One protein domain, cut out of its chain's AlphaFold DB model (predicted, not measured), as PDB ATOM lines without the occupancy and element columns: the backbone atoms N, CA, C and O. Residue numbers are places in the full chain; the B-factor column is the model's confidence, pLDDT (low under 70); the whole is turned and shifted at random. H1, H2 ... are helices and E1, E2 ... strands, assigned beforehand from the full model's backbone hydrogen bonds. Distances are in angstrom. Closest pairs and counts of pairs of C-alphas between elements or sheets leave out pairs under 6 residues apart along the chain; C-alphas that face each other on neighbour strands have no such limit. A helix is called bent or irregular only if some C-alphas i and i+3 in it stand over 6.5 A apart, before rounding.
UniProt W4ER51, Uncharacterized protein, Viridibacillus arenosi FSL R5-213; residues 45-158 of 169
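This is residues 45 to 158 of the 169 residues of an uncharacterized protein of Viridibacillus arenosi FSL R5-213 (UniProt W4ER51). One long, bent helix, H1, makes the long axis; its residues 45 to 60 stick out free, and a small antiparallel sheet packs across residues 73 to 87 near its other end. Three short helices, H2, H3 and H4, also pack on H1. The 114 printed residues run H1, E1, H2, E2, E3, H3, E4, H4, with sheet order E1, E2, E3, E4; the class is mixed. The whole is loose, with a radius of gyration of the C-alphas of 17.7 A and spans of 63 by 26 by 22 A.

H1, residues 45 to 89, was assigned as one helix by its hydrogen bonds but is bent, with C-alphas 55 and 58 6.5 A apart. Arm H1a, residues 45 to 55, begins at C-alpha 45 (-34.496, 19.065, -17.806); arm H1b, residues 58 to 89, is 47.0 A long. E1 is 96 to 98, H2 99 to 102, E2 117 to 121 at 13.2 A, E3 124 to 128 at 13.1 A, H3 130 to 134 and E4 147 to 149. H4, 150 to 156, ends at C-alpha 156 (2.806, 35.281, -6.726).

The arms stand at a steep tilt of 54 degrees. H1b is on the sheet at a height of 9.5 A and runs across the strands, at 63 degrees to E2 on the local plane. N 97 and O 118 of E1 and E2 are 2.8 A apart, N 119 and O 126 of hairpin E2 and E3 2.9 A, and N 127 and O 148 of E3 and E4 2.8 A, within hydrogen-bond range. H1b touches H2 (closest C-alphas Ala 83 and Leu 102, 6.3 A) with residues 79 to 86 alone, and H3 (Ile 72 and Leu 132, 6.4 A) with 69 to 73 alone. With residues 73 to 80 alone it touches H4, closest at the C-alphas of Leu 73 and Leu 153, 7.0 A, at a shallow tilt of 30 degrees, opposite ways. H4 is on the same face of the sheet as H1b. Of the O i to N i+4 pairs, those of H4 are within range, as are 6 of 7 in H1a, 27 of 28 in H1b and 0 of 1 in H3, where 2 of 2 O i to N i+3 pairs are; H2 is too short for such a pair.

The C-alphas of Val 45 and Glu 94, the two farthest apart, are 64.2 A apart. The printed part has no cut; the links H2 to E2 and H3 to E4 are long. Mean pLDDT of the printed part is 91.4, and residues 108 to 110 are under 70.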
ATOM      1  N   VAL A  45     -35.815  19.222 -18.446       94.44
ATOM      2  CA  VAL A  45     -34.496  19.065 -17.806       94.44
ATOM      3  C   VAL A  45     -33.374  19.641 -18.668       94.44
ATOM      4  O   VAL A  45     -32.532  20.380 -18.158       94.44
ATOM      5  N   ILE A  46     -33.366  19.361 -19.976       94.38
ATOM      6  CA  ILE A  46     -32.326  19.901 -20.867       94.38
ATOM      7  C   ILE A  46     -32.401  21.428 -20.968       94.38
ATOM      8  O   ILE A  46     -31.360  22.075 -21.044       94.38
ATOM      9  N   VAL A  47     -33.605  22.011 -20.903       95.81
ATOM     10  CA  VAL A  47     -33.793  23.470 -20.898       95.81
ATOM     11  C   VAL A  47     -33.167  24.081 -19.646       95.81
ATOM     12  O   VAL A  47     -32.434  25.064 -19.745       95.81
ATOM     13  N   ILE A  48     -33.389  23.480 -18.475       96.31
ATOM     14  CA  ILE A  48     -32.790  23.959 -17.223       96.31
ATOM     15  C   ILE A  48     -31.258  23.821 -17.264       96.31
ATOM     16  O   ILE A  48     -30.556  24.777 -16.931       96.31
ATOM     17  N   ILE A  49     -30.722  22.682 -17.725       96.19
ATOM     18  CA  ILE A  49     -29.267  22.480 -17.869       96.19
ATOM     19  C   ILE A  49     -28.668  23.495 -18.851       96.19
ATOM     20  O   ILE A  49     -27.596  24.029 -18.577       96.19
ATOM     21  N   ALA A  50     -29.355  23.810 -19.953       95.88
ATOM     22  CA  ALA A  50     -28.889  24.789 -20.933       95.88
ATOM     23  C   ALA A  50     -28.761  26.198 -20.331       95.88
ATOM     24  O   ALA A  50     -27.756  26.870 -20.557       95.88
ATOM     25  N   ILE A  51     -29.735  26.627 -19.519       95.94
ATOM     26  CA  ILE A  51     -29.691  27.934 -18.842       95.94
ATOM     27  C   ILE A  51     -28.540  27.981 -17.827       95.94
ATOM     28  O   ILE A  51     -27.788  28.954 -17.798       95.94
ATOM     29  N   ILE A  52     -28.368  26.925 -17.020       95.69
ATOM     30  CA  ILE A  52     -27.270  26.852 -16.043       95.69
ATOM     31  C   ILE A  52     -25.915  26.855 -16.763       95.69
ATOM     32  O   ILE A  52     -25.020  27.609 -16.384       95.69
ATOM     33  N   ALA A  53     -25.767  26.055 -17.823       94.12
ATOM     34  CA  ALA A  53     -24.529  25.946 -18.588       94.12
ATOM     35  C   ALA A  53     -24.112  27.285 -19.219       94.12
ATOM     36  O   ALA A  53     -22.930  27.625 -19.177       94.12
ATOM     37  N   LEU A  54     -25.070  28.070 -19.728       93.25
ATOM     38  CA  LEU A  54     -24.815  29.388 -20.318       93.25
ATOM     39  C   LEU A  54     -24.048  30.318 -19.357       93.25
ATOM     40  O   LEU A  54     -23.103  30.986 -19.769       93.25
ATOM     41  N   ILE A  55     -24.436  30.349 -18.077       91.62
ATOM     42  CA  ILE A  55     -23.817  31.214 -17.058       91.62
ATOM     43  C   ILE A  55     -22.566  30.552 -16.460       91.62
ATOM     44  O   ILE A  55     -21.578  31.224 -16.164       91.62
ATOM     45  N   ALA A  56     -22.589  29.229 -16.286       91.31
ATOM     46  CA  ALA A  56     -21.529  28.494 -15.604       91.31
ATOM     47  C   ALA A  56     -20.238  28.367 -16.431       91.31
ATOM     48  O   ALA A  56     -19.153  28.514 -15.874       91.31
ATOM     49  N   ILE A  57     -20.327  28.121 -17.745       89.00
ATOM     50  CA  ILE A  57     -19.156  27.906 -18.617       89.00
ATOM     51  C   ILE A  57     -18.130  29.056 -18.549       89.00
ATOM     52  O   ILE A  57     -16.959  28.768 -18.279       89.00
ATOM     53  N   PRO A  58     -18.501  30.343 -18.736       86.88
ATOM     54  CA  PRO A  58     -17.523  31.430 -18.670       86.88
ATOM     55  C   PRO A  58     -16.901  31.583 -17.273       86.88
ATOM     56  O   PRO A  58     -15.710  31.873 -17.158       86.88
ATOM     57  N   ALA A  59     -17.672  31.341 -16.206       87.69
ATOM     58  CA  ALA A  59     -17.178  31.434 -14.833       87.69
ATOM     59  C   ALA A  59     -16.185  30.307 -14.491       87.69
ATOM     60  O   ALA A  59     -15.114  30.563 -13.937       87.69
ATOM     61  N   ILE A  60     -16.512  29.064 -14.858       90.31
ATOM     62  CA  ILE A  60     -15.687  27.881 -14.583       90.31
ATOM     63  C   ILE A  60     -14.376  27.929 -15.377       90.31
ATOM     64  O   ILE A  60     -13.325  27.609 -14.823       90.31
ATOM     65  N   GLY A  61     -14.399  28.391 -16.633       90.38
ATOM     66  CA  GLY A  61     -13.189  28.503 -17.455       90.38
ATOM     67  C   GLY A  61     -12.100  29.371 -16.810       90.38
ATOM     68  O   GLY A  61     -10.935  28.980 -16.771       90.38
ATOM     69  N   ASN A  62     -12.476  30.510 -16.220       88.88
ATOM     70  CA  ASN A  62     -11.525  31.380 -15.522       88.88
ATOM     71  C   ASN A  62     -10.952  30.726 -14.250       88.88
ATOM     72  O   ASN A  62      -9.768  30.872 -13.951       88.88
ATOM     73  N   ILE A  63     -11.772  29.983 -13.500       91.62
ATOM     74  CA  ILE A  63     -11.328  29.261 -12.296       91.62
ATOM     75  C   ILE A  63     -10.322  28.169 -12.670       91.62
ATOM     76  O   ILE A  63      -9.273  28.071 -12.035       91.62
ATOM     77  N   ILE A  64     -10.614  27.396 -13.718       93.69
ATOM     78  CA  ILE A  64      -9.728  26.341 -14.219       93.69
ATOM     79  C   ILE A  64      -8.390  26.936 -14.662       93.69
ATOM     80  O   ILE A  64      -7.347  26.477 -14.205       93.69
ATOM     81  N   ASN A  65      -8.401  27.996 -15.477       94.75
ATOM     82  CA  ASN A  65      -7.168  28.646 -15.930       94.75
ATOM     83  C   ASN A  65      -6.333  29.161 -14.751       94.75
ATOM     84  O   ASN A  65      -5.140  28.902 -14.684       94.75
ATOM     85  N   ASN A  66      -6.961  29.800 -13.760       92.81
ATOM     86  CA  ASN A  66      -6.261  30.266 -12.562       92.81
ATOM     87  C   ASN A  66      -5.689  29.121 -11.712       92.81
ATOM     88  O   ASN A  66      -4.677  29.312 -11.038       92.81
ATOM     89  N   SER A  67      -6.352  27.962 -11.691       94.00
ATOM     90  CA  SER A  67      -5.855  26.765 -11.007       94.00
ATOM     91  C   SER A  67      -4.651  26.169 -11.734       94.00
ATOM     92  O   SER A  67      -3.673  25.817 -11.083       94.00
ATOM     93  N   ASN A  68      -4.700  26.106 -13.067       94.88
ATOM     94  CA  ASN A  68      -3.584  25.643 -13.892       94.88
ATOM     95  C   ASN A  68      -2.376  26.578 -13.772       94.88
ATOM     96  O   ASN A  68      -1.280  26.108 -13.497       94.88
ATOM     97  N   ASP A  69      -2.576  27.897 -13.863       94.94
ATOM     98  CA  ASP A  69      -1.500  28.874 -13.668       94.94
ATOM     99  C   ASP A  69      -0.836  28.708 -12.284       94.94
ATOM    100  O   ASP A  69       0.383  28.764 -12.158       94.94
ATOM    101  N   LYS A  70      -1.620  28.463 -11.221       93.50
ATOM    102  CA  LYS A  70      -1.080  28.199  -9.874       93.50
ATOM    103  C   LYS A  70      -0.247  26.923  -9.809       93.50
ATOM    104  O   LYS A  70       0.748  26.915  -9.091       93.50
ATOM    105  N   ALA A  71      -0.659  25.869 -10.511       92.81
ATOM    106  CA  ALA A  71       0.109  24.632 -10.592       92.81
ATOM    107  C   ALA A  71       1.447  24.876 -11.306       92.81
ATOM    108  O   ALA A  71       2.490  24.556 -10.752       92.81
ATOM    109  N   ILE A  72       1.426  25.578 -12.444       93.94
ATOM    110  CA  ILE A  72       2.633  25.952 -13.199       93.94
ATOM    111  C   ILE A  72       3.586  26.804 -12.346       93.94
ATOM    112  O   ILE A  72       4.796  26.578 -12.344       93.94
ATOM    113  N   LEU A  73       3.065  27.776 -11.589       93.62
ATOM    114  CA  LEU A  73       3.875  28.580 -10.666       93.62
ATOM    115  C   LEU A  73       4.453  27.735  -9.519       93.62
ATOM    116  O   LEU A  73       5.590  27.963  -9.104       93.62
ATOM    117  N   ALA A  74       3.709  26.750  -9.013       92.69
ATOM    118  CA  ALA A  74       4.214  25.821  -8.005       92.69
ATOM    119  C   ALA A  74       5.343  24.943  -8.565       92.69
ATOM    120  O   ALA A  74       6.376  24.806  -7.913       92.69
ATOM    121  N   ASP A  75       5.199  24.440  -9.790       93.25
ATOM    122  CA  ASP A  75       6.246  23.688 -10.483       93.25
ATOM    123  C   ASP A  75       7.495  24.545 -10.707       93.25
ATOM    124  O   ASP A  75       8.601  24.127 -10.370       93.25
ATOM    125  N   ALA A  76       7.331  25.793 -11.160       94.00
ATOM    126  CA  ALA A  76       8.436  26.744 -11.270       94.00
ATOM    127  C   ALA A  76       9.115  27.009  -9.910       94.00
ATOM    128  O   ALA A  76      10.335  27.151  -9.842       94.00
ATOM    129  N   SER A  77       8.348  27.046  -8.814       92.94
ATOM    130  CA  SER A  77       8.880  27.201  -7.451       92.94
ATOM    131  C   SER A  77       9.656  25.965  -6.988       92.94
ATOM    132  O   SER A  77      10.686  26.098  -6.322       92.94
ATOM    133  N   ASN A  78       9.191  24.770  -7.350       92.75
ATOM    134  CA  ASN A  78       9.897  23.518  -7.088       92.75
ATOM    135  C   ASN A  78      11.206  23.456  -7.887       92.75
ATOM    136  O   ASN A  78      12.254  23.156  -7.319       92.75
ATOM    137  N   ILE A  79      11.168  23.836  -9.170       94.06
ATOM    138  CA  ILE A  79      12.349  23.962 -10.037       94.06
ATOM    139  C   ILE A  79      13.352  24.951  -9.440       94.06
ATOM    140  O   ILE A  79      14.532  24.629  -9.332       94.06
ATOM    141  N   LEU A  80      12.898  26.130  -9.005       94.19
ATOM    142  CA  LEU A  80      13.756  27.129  -8.368       94.19
ATOM    143  C   LEU A  80      14.421  26.580  -7.101       94.19
ATOM    144  O   LEU A  80      15.614  26.788  -6.893       94.19
ATOM    145  N   SER A  81      13.655  25.888  -6.258       93.00
ATOM    146  CA  SER A  81      14.161  25.305  -5.011       93.00
ATOM    147  C   SER A  81      15.224  24.242  -5.291       93.00
ATOM    148  O   SER A  81      16.304  24.290  -4.704       93.00
ATOM    149  N   GLY A  82      14.966  23.345  -6.248       92.75
ATOM    150  CA  GLY A  82      15.941  22.355  -6.700       92.75
ATOM    151  C   GLY A  82      17.185  22.997  -7.314       92.75
ATOM    152  O   GLY A  82      18.303  22.611  -6.990       92.75
ATOM    153  N   ALA A  83      17.017  24.039  -8.130       94.12
ATOM    154  CA  ALA A  83      18.134  24.761  -8.728       94.12
ATOM    155  C   ALA A  83      19.012  25.447  -7.681       94.12
ATOM    156  O   ALA A  83      20.232  25.406  -7.796       94.12
ATOM    157  N   LYS A  84      18.429  26.041  -6.633       93.62
ATOM    158  CA  LYS A  84      19.210  26.620  -5.530       93.62
ATOM    159  C   LYS A  84      20.111  25.582  -4.868       93.62
ATOM    160  O   LYS A  84      21.268  25.901  -4.619       93.62
ATOM    161  N   ILE A  85      19.603  24.369  -4.648       93.81
ATOM    162  CA  ILE A  85      20.387  23.250  -4.108       93.81
ATOM    163  C   ILE A  85      21.469  22.822  -5.114       93.81
ATOM    164  O   ILE A  85      22.635  22.711  -4.760       93.81
ATOM    165  N   ALA A  86      21.132  22.690  -6.397       94.06
ATOM    166  CA  ALA A  86      22.106  22.335  -7.432       94.06
ATOM    167  C   ALA A  86      23.248  23.369  -7.562       94.06
ATOM    168  O   ALA A  86      24.406  23.006  -7.772       94.06
ATOM    169  N   PHE A  87      22.952  24.662  -7.384       93.38
ATOM    170  CA  PHE A  87      23.962  25.722  -7.336       93.38
ATOM    171  C   PHE A  87      24.842  25.654  -6.082       93.38
ATOM    172  O   PHE A  87      26.009  26.030  -6.167       93.38
ATOM    173  N   THR A  88      24.310  25.231  -4.928       92.94
ATOM    174  CA  THR A  88      25.123  25.051  -3.712       92.94
ATOM    175  C   THR A  88      26.000  23.810  -3.787       92.94
ATOM    176  O   THR A  88      27.108  23.830  -3.261       92.94
ATOM    177  N   ASP A  89      25.535  22.777  -4.488       93.69
ATOM    178  CA  ASP A  89      26.249  21.509  -4.649       93.69
ATOM    179  C   ASP A  89      27.291  21.556  -5.782       93.69
ATOM    180  O   ASP A  89      28.130  20.667  -5.895       93.69
ATOM    181  N   GLY A  90      27.287  22.617  -6.597       92.44
ATOM    182  CA  GLY A  90      28.264  22.822  -7.671       92.44
ATOM    183  C   GLY A  90      27.964  22.051  -8.960       92.44
ATOM    184  O   GLY A  90      28.825  21.963  -9.830       92.44
ATOM    185  N   GLU A  91      26.746  21.532  -9.115       92.06
ATOM    186  CA  GLU A  91      26.319  20.754 -10.289       92.06
ATOM    187  C   GLU A  91      25.963  21.636 -11.501       92.06
ATOM    188  O   GLU A  91      25.806  21.148 -12.624       92.06
ATOM    189  N   CYS A  92      25.828  22.948 -11.291       92.31
ATOM    190  CA  CYS A  92      25.465  23.916 -12.324       92.31
ATOM    191  C   CYS A  92      26.687  24.597 -12.952       92.31
ATOM    192  O   CYS A  92      27.700  24.844 -12.301       92.31
ATOM    193  N   SER A  93      26.576  24.959 -14.229       88.44
ATOM    194  CA  SER A  93      27.628  25.678 -14.953       88.44
ATOM    195  C   SER A  93      27.599  27.159 -14.591       88.44
ATOM    196  O   SER A  93      26.691  27.846 -15.039       88.44
ATOM    197  N   GLU A  94      28.570  27.632 -13.800       84.19
ATOM    198  CA  GLU A  94      28.759  29.008 -13.281       84.19
ATOM    199  C   GLU A  94      27.478  29.725 -12.800       84.19
ATOM    200  O   GLU A  94      27.256  29.906 -11.600       84.19
ATOM    201  N   ASN A  95      26.637  30.141 -13.744       91.25
ATOM    202  CA  ASN A  95      25.442  30.952 -13.555       91.25
ATOM    203  C   ASN A  95      24.182  30.353 -14.200       91.25
ATOM    204  O   ASN A  95      23.162  31.033 -14.264       91.25
ATOM    205  N   GLU A  96      24.211  29.108 -14.671       94.38
ATOM    206  CA  GLU A  96      23.068  28.441 -15.295       94.38
ATOM    207  C   GLU A  96      22.996  26.954 -14.919       94.38
ATOM    208  O   GLU A  96      23.989  26.231 -15.008       94.38
ATOM    209  N   CYS A  97      21.804  26.501 -14.527       94.25
ATOM    210  CA  CYS A  97      21.441  25.090 -14.420       94.25
ATOM    211  C   CYS A  97      20.510  24.725 -15.579       94.25
ATOM    212  O   CYS A  97      19.464  25.351 -15.760       94.25
ATOM    213  N   THR A  98      20.855  23.689 -16.332       94.25
ATOM    214  CA  THR A  98      20.019  23.123 -17.398       94.25
ATOM    215  C   THR A  98      19.126  21.998 -16.875       94.25
ATOM    216  O   THR A  98      19.343  21.459 -15.789       94.25
ATOM    217  N   ALA A  99      18.138  21.597 -17.676       91.88
ATOM    218  CA  ALA A  99      17.245  20.481 -17.376       91.88
ATOM    219  C   ALA A  99      17.972  19.207 -16.911       91.88
ATOM    220  O   ALA A  99      17.532  18.570 -15.958       91.88
ATOM    221  N   ASP A 100      19.091  18.841 -17.547       90.81
ATOM    222  CA  ASP A 100      19.846  17.629 -17.209       90.81
ATOM    223  C   ASP A 100      20.456  17.692 -15.808       90.81
ATOM    224  O   ASP A 100      20.384  16.713 -15.065       90.81
ATOM    225  N   GLN A 101      20.982  18.856 -15.432       92.06
ATOM    226  CA  GLN A 101      21.577  19.101 -14.117       92.06
ATOM    227  C   GLN A 101      20.512  19.119 -13.014       92.06
ATOM    228  O   GLN A 101      20.777  18.721 -11.887       92.06
ATOM    229  N   LEU A 102      19.279  19.517 -13.338       91.62
ATOM    230  CA  LEU A 102      18.177  19.622 -12.378       91.62
ATOM    231  C   LEU A 102      17.434  18.300 -12.125       91.62
ATOM    232  O   LEU A 102      16.669  18.206 -11.165       91.62
ATOM    233  N   LYS A 103      17.675  17.254 -12.929       89.56
ATOM    234  CA  LYS A 103      16.968  15.956 -12.842       89.56
ATOM    235  C   LYS A 103      17.033  15.282 -11.471       89.56
ATOM    236  O   LYS A 103      16.117  14.529 -11.142       89.56
ATOM    237  N   SER A 104      18.113  15.499 -10.724       89.12
ATOM    238  CA  SER A 104      18.328  14.911  -9.394       89.12
ATOM    239  C   SER A 104      17.812  15.793  -8.253       89.12
ATOM    240  O   SER A 104      17.735  15.328  -7.120       89.12
ATOM    241  N   PHE A 105      17.445  17.043  -8.544       90.69
ATOM    242  CA  PHE A 105      17.104  18.063  -7.545       90.69
ATOM    243  C   PHE A 105      15.636  18.487  -7.580       90.69
ATOM    244  O   PHE A 105      15.153  19.111  -6.637       90.69
ATOM    245  N   VAL A 106      14.915  18.157  -8.653       89.19
ATOM    246  CA  VAL A 106      13.485  18.438  -8.805       89.19
ATOM    247  C   VAL A 106      12.706  17.131  -8.715       89.19
ATOM    248  O   VAL A 106      13.054  16.133  -9.350       89.19
ATOM    249  N   THR A 107      11.639  17.123  -7.917       76.19
ATOM    250  CA  THR A 107      10.731  15.976  -7.803       76.19
ATOM    251  C   THR A 107      10.101  15.665  -9.158       76.19
ATOM    252  O   THR A 107       9.452  16.515  -9.757       76.19
ATOM    253  N   LYS A 108      10.269  14.425  -9.630       64.69
ATOM    254  CA  LYS A 108       9.765  13.931 -10.924       64.69
ATOM    255  C   LYS A 108       8.251  13.702 -10.984       64.69
ATOM    256  O   LYS A 108       7.779  13.132 -11.968       64.69
ATOM    257  N   ASP A 109       7.493  14.111  -9.972       66.06
ATOM    258  CA  ASP A 109       6.048  13.884  -9.896       66.06
ATOM    259  C   ASP A 109       5.292  14.805 -10.870       66.06
ATOM    260  O   ASP A 109       4.615  15.749 -10.479       66.06
ATOM    261  N   GLY A 110       5.427  14.533 -12.170       66.31
ATOM    262  CA  GLY A 110       4.709  15.209 -13.251       66.31
ATOM    263  C   GLY A 110       5.374  16.467 -13.813       66.31
ATOM    264  O   GLY A 110       4.898  16.981 -14.822       66.31
ATOM    265  N   THR A 111       6.477  16.946 -13.231       76.19
ATOM    266  CA  THR A 111       7.189  18.127 -13.739       76.19
ATOM    267  C   THR A 111       8.026  17.777 -14.974       76.19
ATOM    268  O   THR A 111       9.066  17.121 -14.872       76.19
ATOM    269  N   ASP A 112       7.581  18.214 -16.154       84.69
ATOM    270  CA  ASP A 112       8.377  18.135 -17.382       84.69
ATOM    271  C   ASP A 112       9.520  19.158 -17.335       84.69
ATOM    272  O   ASP A 112       9.293  20.364 -17.236       84.69
ATOM    273  N   LEU A 113      10.758  18.664 -17.394       87.81
ATOM    274  CA  LEU A 113      11.961  19.496 -17.404       87.81
ATOM    275  C   LEU A 113      12.401  19.882 -18.823       87.81
ATOM    276  O   LEU A 113      13.400  20.579 -18.984       87.81
ATOM    277  N   SER A 114      11.693  19.440 -19.864       89.44
ATOM    278  CA  SER A 114      11.990  19.825 -21.242       89.44
ATOM    279  C   SER A 114      11.990  21.350 -21.398       89.44
ATOM    280  O   SER A 114      11.033  22.031 -21.035       89.44
ATOM    281  N   GLY A 115      13.091  21.903 -21.911       90.12
ATOM    282  CA  GLY A 115      13.250  23.349 -22.095       90.12
ATOM    283  C   GLY A 115      13.396  24.158 -20.801       90.12
ATOM    284  O   GLY A 115      13.323  25.385 -20.860       90.12
ATOM    285  N   VAL A 116      13.602  23.511 -19.647       94.81
ATOM    286  CA  VAL A 116      13.848  24.200 -18.374       94.81
ATOM    287  C   VAL A 116      15.306  24.628 -18.254       94.81
ATOM    288  O   VAL A 116      16.226  23.828 -18.452       94.81
ATOM    289  N   SER A 117      15.521  25.875 -17.840       94.94
ATOM    290  CA  SER A 117      16.800  26.317 -17.290       94.94
ATOM    291  C   SER A 117      16.605  27.346 -16.181       94.94
ATOM    292  O   SER A 117      15.571  28.009 -16.088       94.94
ATOM    293  N   VAL A 118      17.588  27.456 -15.292       96.31
ATOM    294  CA  VAL A 118      17.594  28.457 -14.223       96.31
ATOM    295  C   VAL A 118      18.903  29.216 -14.270       96.31
ATOM    296  O   VAL A 118      19.968  28.633 -14.085       96.31
ATOM    297  N   LYS A 119      18.818  30.529 -14.482       95.94
ATOM    298  CA  LYS A 119      19.971  31.429 -14.486       95.94
ATOM    299  C   LYS A 119      20.086  32.167 -13.166       95.94
ATOM    300  O   LYS A 119      19.074  32.538 -12.580       95.94
ATOM    301  N   ARG A 120      21.309  32.423 -12.721       94.56
ATOM    302  CA  ARG A 120      21.617  33.248 -11.554       94.56
ATOM    303  C   ARG A 120      22.466  34.433 -11.992       94.56
ATOM    304  O   ARG A 120      23.551  34.246 -12.525       94.56
ATOM    305  N   ALA A 121      21.988  35.643 -11.735       91.69
ATOM    306  CA  ALA A 121      22.735  36.875 -11.967       91.69
ATOM    307  C   ALA A 121      22.492  37.828 -10.796       91.69
ATOM    308  O   ALA A 121      21.349  38.002 -10.380       91.69
ATOM    309  N   ASP A 122      23.560  38.395 -10.233       87.69
ATOM    310  CA  ASP A 122      23.489  39.390  -9.151       87.69
ATOM    311  C   ASP A 122      22.608  38.968  -7.955       87.69
ATOM    312  O   ASP A 122      21.901  39.770  -7.348       87.69
ATOM    313  N   GLY A 123      22.619  37.671  -7.620       84.88
ATOM    314  CA  GLY A 123      21.821  37.100  -6.526       84.88
ATOM    315  C   GLY A 123      20.336  36.878  -6.844       84.88
ATOM    316  O   GLY A 123      19.613  36.343  -6.003       84.88
ATOM    317  N   VAL A 124      19.884  37.223  -8.051       91.19
ATOM    318  CA  VAL A 124      18.530  36.963  -8.546       91.19
ATOM    319  C   VAL A 124      18.539  35.704  -9.405       91.19
ATOM    320  O   VAL A 124      19.386  35.535 -10.286       91.19
ATOM    321  N   TYR A 125      17.578  34.818  -9.153       94.88
ATOM    322  CA  TYR A 125      17.368  33.633  -9.975       94.88
ATOM    323  C   TYR A 125      16.268  33.903 -10.994       94.88
ATOM    324  O   TYR A 125      15.231  34.482 -10.671       94.88
ATOM    325  N   THR A 126      16.475  33.441 -12.214       96.44
ATOM    326  CA  THR A 126      15.542  33.564 -13.326       96.44
ATOM    327  C   THR A 126      15.231  32.164 -13.820       96.44
ATOM    328  O   THR A 126      16.120  31.471 -14.306       96.44
ATOM    329  N   VAL A 127      13.983  31.737 -13.648       96.19
ATOM    330  CA  VAL A 127      13.499  30.415 -14.046       96.19
ATOM    331  C   VAL A 127      12.880  30.528 -15.428       96.19
ATOM    332  O   VAL A 127      11.927  31.283 -15.609       96.19
ATOM    333  N   THR A 128      13.393  29.754 -16.376       96.69
ATOM    334  CA  THR A 128      12.779  29.513 -17.677       96.69
ATOM    335  C   THR A 128      12.087  28.156 -17.631       96.69
ATOM    336  O   THR A 128      12.717  27.138 -17.354       96.69
ATOM    337  N   TYR A 129      10.777  28.144 -17.865       94.75
ATOM    338  CA  TYR A 129       9.937  26.951 -17.887       94.75
ATOM    339  C   TYR A 129       8.836  27.128 -18.947       94.75
ATOM    340  O   TYR A 129       8.005  28.024 -18.787       94.75
ATOM    341  N   PRO A 130       8.787  26.313 -20.023       94.12
ATOM    342  CA  PRO A 130       7.885  26.552 -21.155       94.12
ATOM    343  C   PRO A 130       6.406  26.695 -20.787       94.12
ATOM    344  O   PRO A 130       5.719  27.544 -21.354       94.12
ATOM    345  N   ALA A 131       5.925  25.953 -19.784       93.62
ATOM    346  CA  ALA A 131       4.532  26.039 -19.352       93.62
ATOM    347  C   ALA A 131       4.151  27.435 -18.819       93.62
ATOM    348  O   ALA A 131       2.986  27.820 -18.885       93.62
ATOM    349  N   LEU A 132       5.114  28.250 -18.363       94.19
ATOM    350  CA  LEU A 132       4.855  29.642 -17.975       94.19
ATOM    351  C   LEU A 132       4.348  30.491 -19.151       94.19
ATOM    352  O   LEU A 132       3.561  31.409 -18.936       94.19
ATOM    353  N   ALA A 133       4.758  30.189 -20.387       93.88
ATOM    354  CA  ALA A 133       4.257  30.875 -21.581       93.88
ATOM    355  C   ALA A 133       2.827  30.445 -21.955       93.88
ATOM    356  O   ALA A 133       2.147  31.134 -22.711       93.88
ATOM    357  N   GLU A 134       2.364  29.309 -21.429       92.44
ATOM    358  CA  GLU A 134       1.049  28.741 -21.725       92.44
ATOM    359  C   GLU A 134      -0.038  29.174 -20.734       92.44
ATOM    360  O   GLU A 134      -1.205  28.805 -20.904       92.44
ATOM    361  N   MET A 135       0.321  29.960 -19.714       93.69
ATOM    362  CA  MET A 135      -0.622  30.487 -18.730       93.69
ATOM    363  C   MET A 135      -1.705  31.337 -19.403       93.69
ATOM    364  O   MET A 135      -1.439  32.192 -20.249       93.69
ATOM    365  N   LYS A 136      -2.960  31.102 -19.016       92.88
ATOM    366  CA  LYS A 136      -4.145  31.748 -19.623       92.88
ATOM    367  C   LYS A 136      -5.018  32.465 -18.609       92.88
ATOM    368  O   LYS A 136      -5.957  33.160 -19.001       92.88
ATOM    369  N   GLY A 137      -4.771  32.248 -17.325       90.06
ATOM    370  CA  GLY A 137      -5.519  32.876 -16.256       90.06
ATOM    371  C   GLY A 137      -4.959  34.249 -15.904       90.06
ATOM    372  O   GLY A 137      -4.363  34.963 -16.714       90.06
ATOM    373  N   LYS A 138      -5.183  34.630 -14.653       89.69
ATOM    374  CA  LYS A 138      -4.840  35.939 -14.097       89.69
ATOM    375  C   LYS A 138      -3.338  36.207 -13.981       89.69
ATOM    376  O   LYS A 138      -2.979  37.328 -13.649       89.69
ATOM    377  N   PHE A 139      -2.484  35.204 -14.190       91.50
ATOM    378  CA  PHE A 139      -1.031  35.330 -14.039       91.50
ATOM    379  C   PHE A 139      -0.275  35.317 -15.371       91.50
ATOM    380  O   PHE A 139       0.951  35.380 -15.373       91.50
ATOM    381  N   LYS A 140      -0.983  35.263 -16.506       90.31
ATOM    382  CA  LYS A 140      -0.375  35.205 -17.844       90.31
ATOM    383  C   LYS A 140       0.616  36.346 -18.125       90.31
ATOM    384  O   LYS A 140       1.622  36.128 -18.780       90.31
ATOM    385  N   ASP A 141       0.350  37.540 -17.591       91.88
ATOM    386  CA  ASP A 141       1.175  38.736 -17.810       91.88
ATOM    387  C   ASP A 141       2.342  38.815 -16.802       91.88
ATOM    388  O   ASP A 141       3.166  39.734 -16.820       91.88
ATOM    389  N   GLU A 142       2.420  37.849 -15.881       91.31
ATOM    390  CA  GLU A 142       3.443  37.810 -14.848       91.31
ATOM    391  C   GLU A 142       4.709  37.058 -15.290       91.31
ATOM    392  O   GLU A 142       5.795  37.354 -14.790       91.31
ATOM    393  N   ALA A 143       4.608  36.150 -16.256       90.50
ATOM    394  CA  ALA A 143       5.767  35.573 -16.928       90.50
ATOM    395  C   ALA A 143       5.962  36.239 -18.294       90.50
ATOM    396  O   ALA A 143       5.002  36.617 -18.959       90.50
ATOM    397  N   THR A 144       7.210  36.390 -18.722       90.31
ATOM    398  CA  THR A 144       7.544  36.918 -20.052       90.31
ATOM    399  C   THR A 144       8.337  35.854 -20.786       90.31
ATOM    400  O   THR A 144       9.337  35.383 -20.254       90.31
ATOM    401  N   ASP A 145       7.860  35.430 -21.956       88.19
ATOM    402  CA  ASP A 145       8.498  34.408 -22.802       88.19
ATOM    403  C   ASP A 145       8.918  33.146 -22.026       88.19
ATOM    404  O   ASP A 145      10.057  32.684 -22.084       88.19
ATOM    405  N   GLY A 146       7.995  32.609 -21.220       92.81
ATOM    406  CA  GLY A 146       8.236  31.401 -20.427       92.81
ATOM    407  C   GLY A 146       9.209  31.600 -19.262       92.81
ATOM    408  O   GLY A 146       9.730  30.624 -18.733       92.81
ATOM    409  N   THR A 147       9.477  32.846 -18.871       94.25
ATOM    410  CA  THR A 147      10.481  33.178 -17.859       94.25
ATOM    411  C   THR A 147       9.893  34.003 -16.714       94.25
ATOM    412  O   THR A 147       9.069  34.897 -16.922       94.25
ATOM    413  N   ILE A 148      10.335  33.719 -15.485       96.00
ATOM    414  CA  ILE A 148       9.958  34.450 -14.271       96.00
ATOM    415  C   ILE A 148      11.146  34.581 -13.305       96.00
ATOM    416  O   ILE A 148      11.942  33.658 -13.145       96.00
ATOM    417  N   THR A 149      11.280  35.732 -12.640       96.06
ATOM    418  CA  THR A 149      12.319  35.946 -11.617       96.06
ATOM    419  C   THR A 149      11.883  35.410 -10.255       96.06
ATOM    420  O   THR A 149      10.693  35.395  -9.940       96.06
ATOM    421  N   SER A 150      12.840  35.032  -9.405       93.00
ATOM    422  CA  SER A 150      12.592  34.525  -8.050       93.00
ATOM    423  C   SER A 150      11.767  35.490  -7.204       93.00
ATOM    424  O   SER A 150      10.834  35.070  -6.528       93.00
ATOM    425  N   ASP A 151      12.039  36.793  -7.294       92.44
ATOM    426  CA  ASP A 151      11.291  37.815  -6.554       92.44
ATOM    427  C   ASP A 151       9.827  37.893  -6.982       92.44
ATOM    428  O   ASP A 151       8.932  38.103  -6.158       92.44
ATOM    429  N   LYS A 152       9.581  37.769  -8.287       93.31
ATOM    430  CA  LYS A 152       8.234  37.812  -8.849       93.31
ATOM    431  C   LYS A 152       7.491  36.529  -8.502       93.31
ATOM    432  O   LYS A 152       6.397  36.598  -7.952       93.31
ATOM    433  N   LEU A 153       8.130  35.382  -8.704       93.44
ATOM    434  CA  LEU A 153       7.596  34.071  -8.360       93.44
ATOM    435  C   LEU A 153       7.224  33.973  -6.872       93.44
ATOM    436  O   LEU A 153       6.097  33.600  -6.550       93.44
ATOM    437  N   ALA A 154       8.108  34.400  -5.964       90.81
ATOM    438  CA  ALA A 154       7.842  34.400  -4.526       90.81
ATOM    439  C   ALA A 154       6.603  35.240  -4.164       90.81
ATOM    440  O   ALA A 154       5.740  34.782  -3.411       90.81
ATOM    441  N   LYS A 155       6.456  36.435  -4.760       91.06
ATOM    442  CA  LYS A 155       5.273  37.291  -4.558       91.06
ATOM    443  C   LYS A 155       3.982  36.611  -5.014       91.06
ATOM    444  O   LYS A 155       2.986  36.680  -4.297       91.06
ATOM    445  N   LEU A 156       3.990  35.953  -6.175       90.69
ATOM    446  CA  LEU A 156       2.806  35.281  -6.726       90.69
ATOM    447  C   LEU A 156       2.412  34.034  -5.928       90.69
ATOM    448  O   LEU A 156       1.222  33.748  -5.778       90.69
ATOM    449  N   MET A 157       3.400  33.334  -5.370       88.56
ATOM    450  CA  MET A 157       3.200  32.180  -4.492       88.56
ATOM    451  C   MET A 157       2.787  32.568  -3.064       88.56
ATOM    452  O   MET A 157       2.490  31.699  -2.249       88.56
ATOM    453  N   GLY A 158       2.721  33.867  -2.748       79.75
ATOM    454  CA  GLY A 158       2.352  34.360  -1.419       79.75
ATOM    455  C   GLY A 158       3.489  34.314  -0.394       79.75
ATOM    456  O   GLY A 158       3.273  34.671   0.765       79.75
TER     457      GLY A 158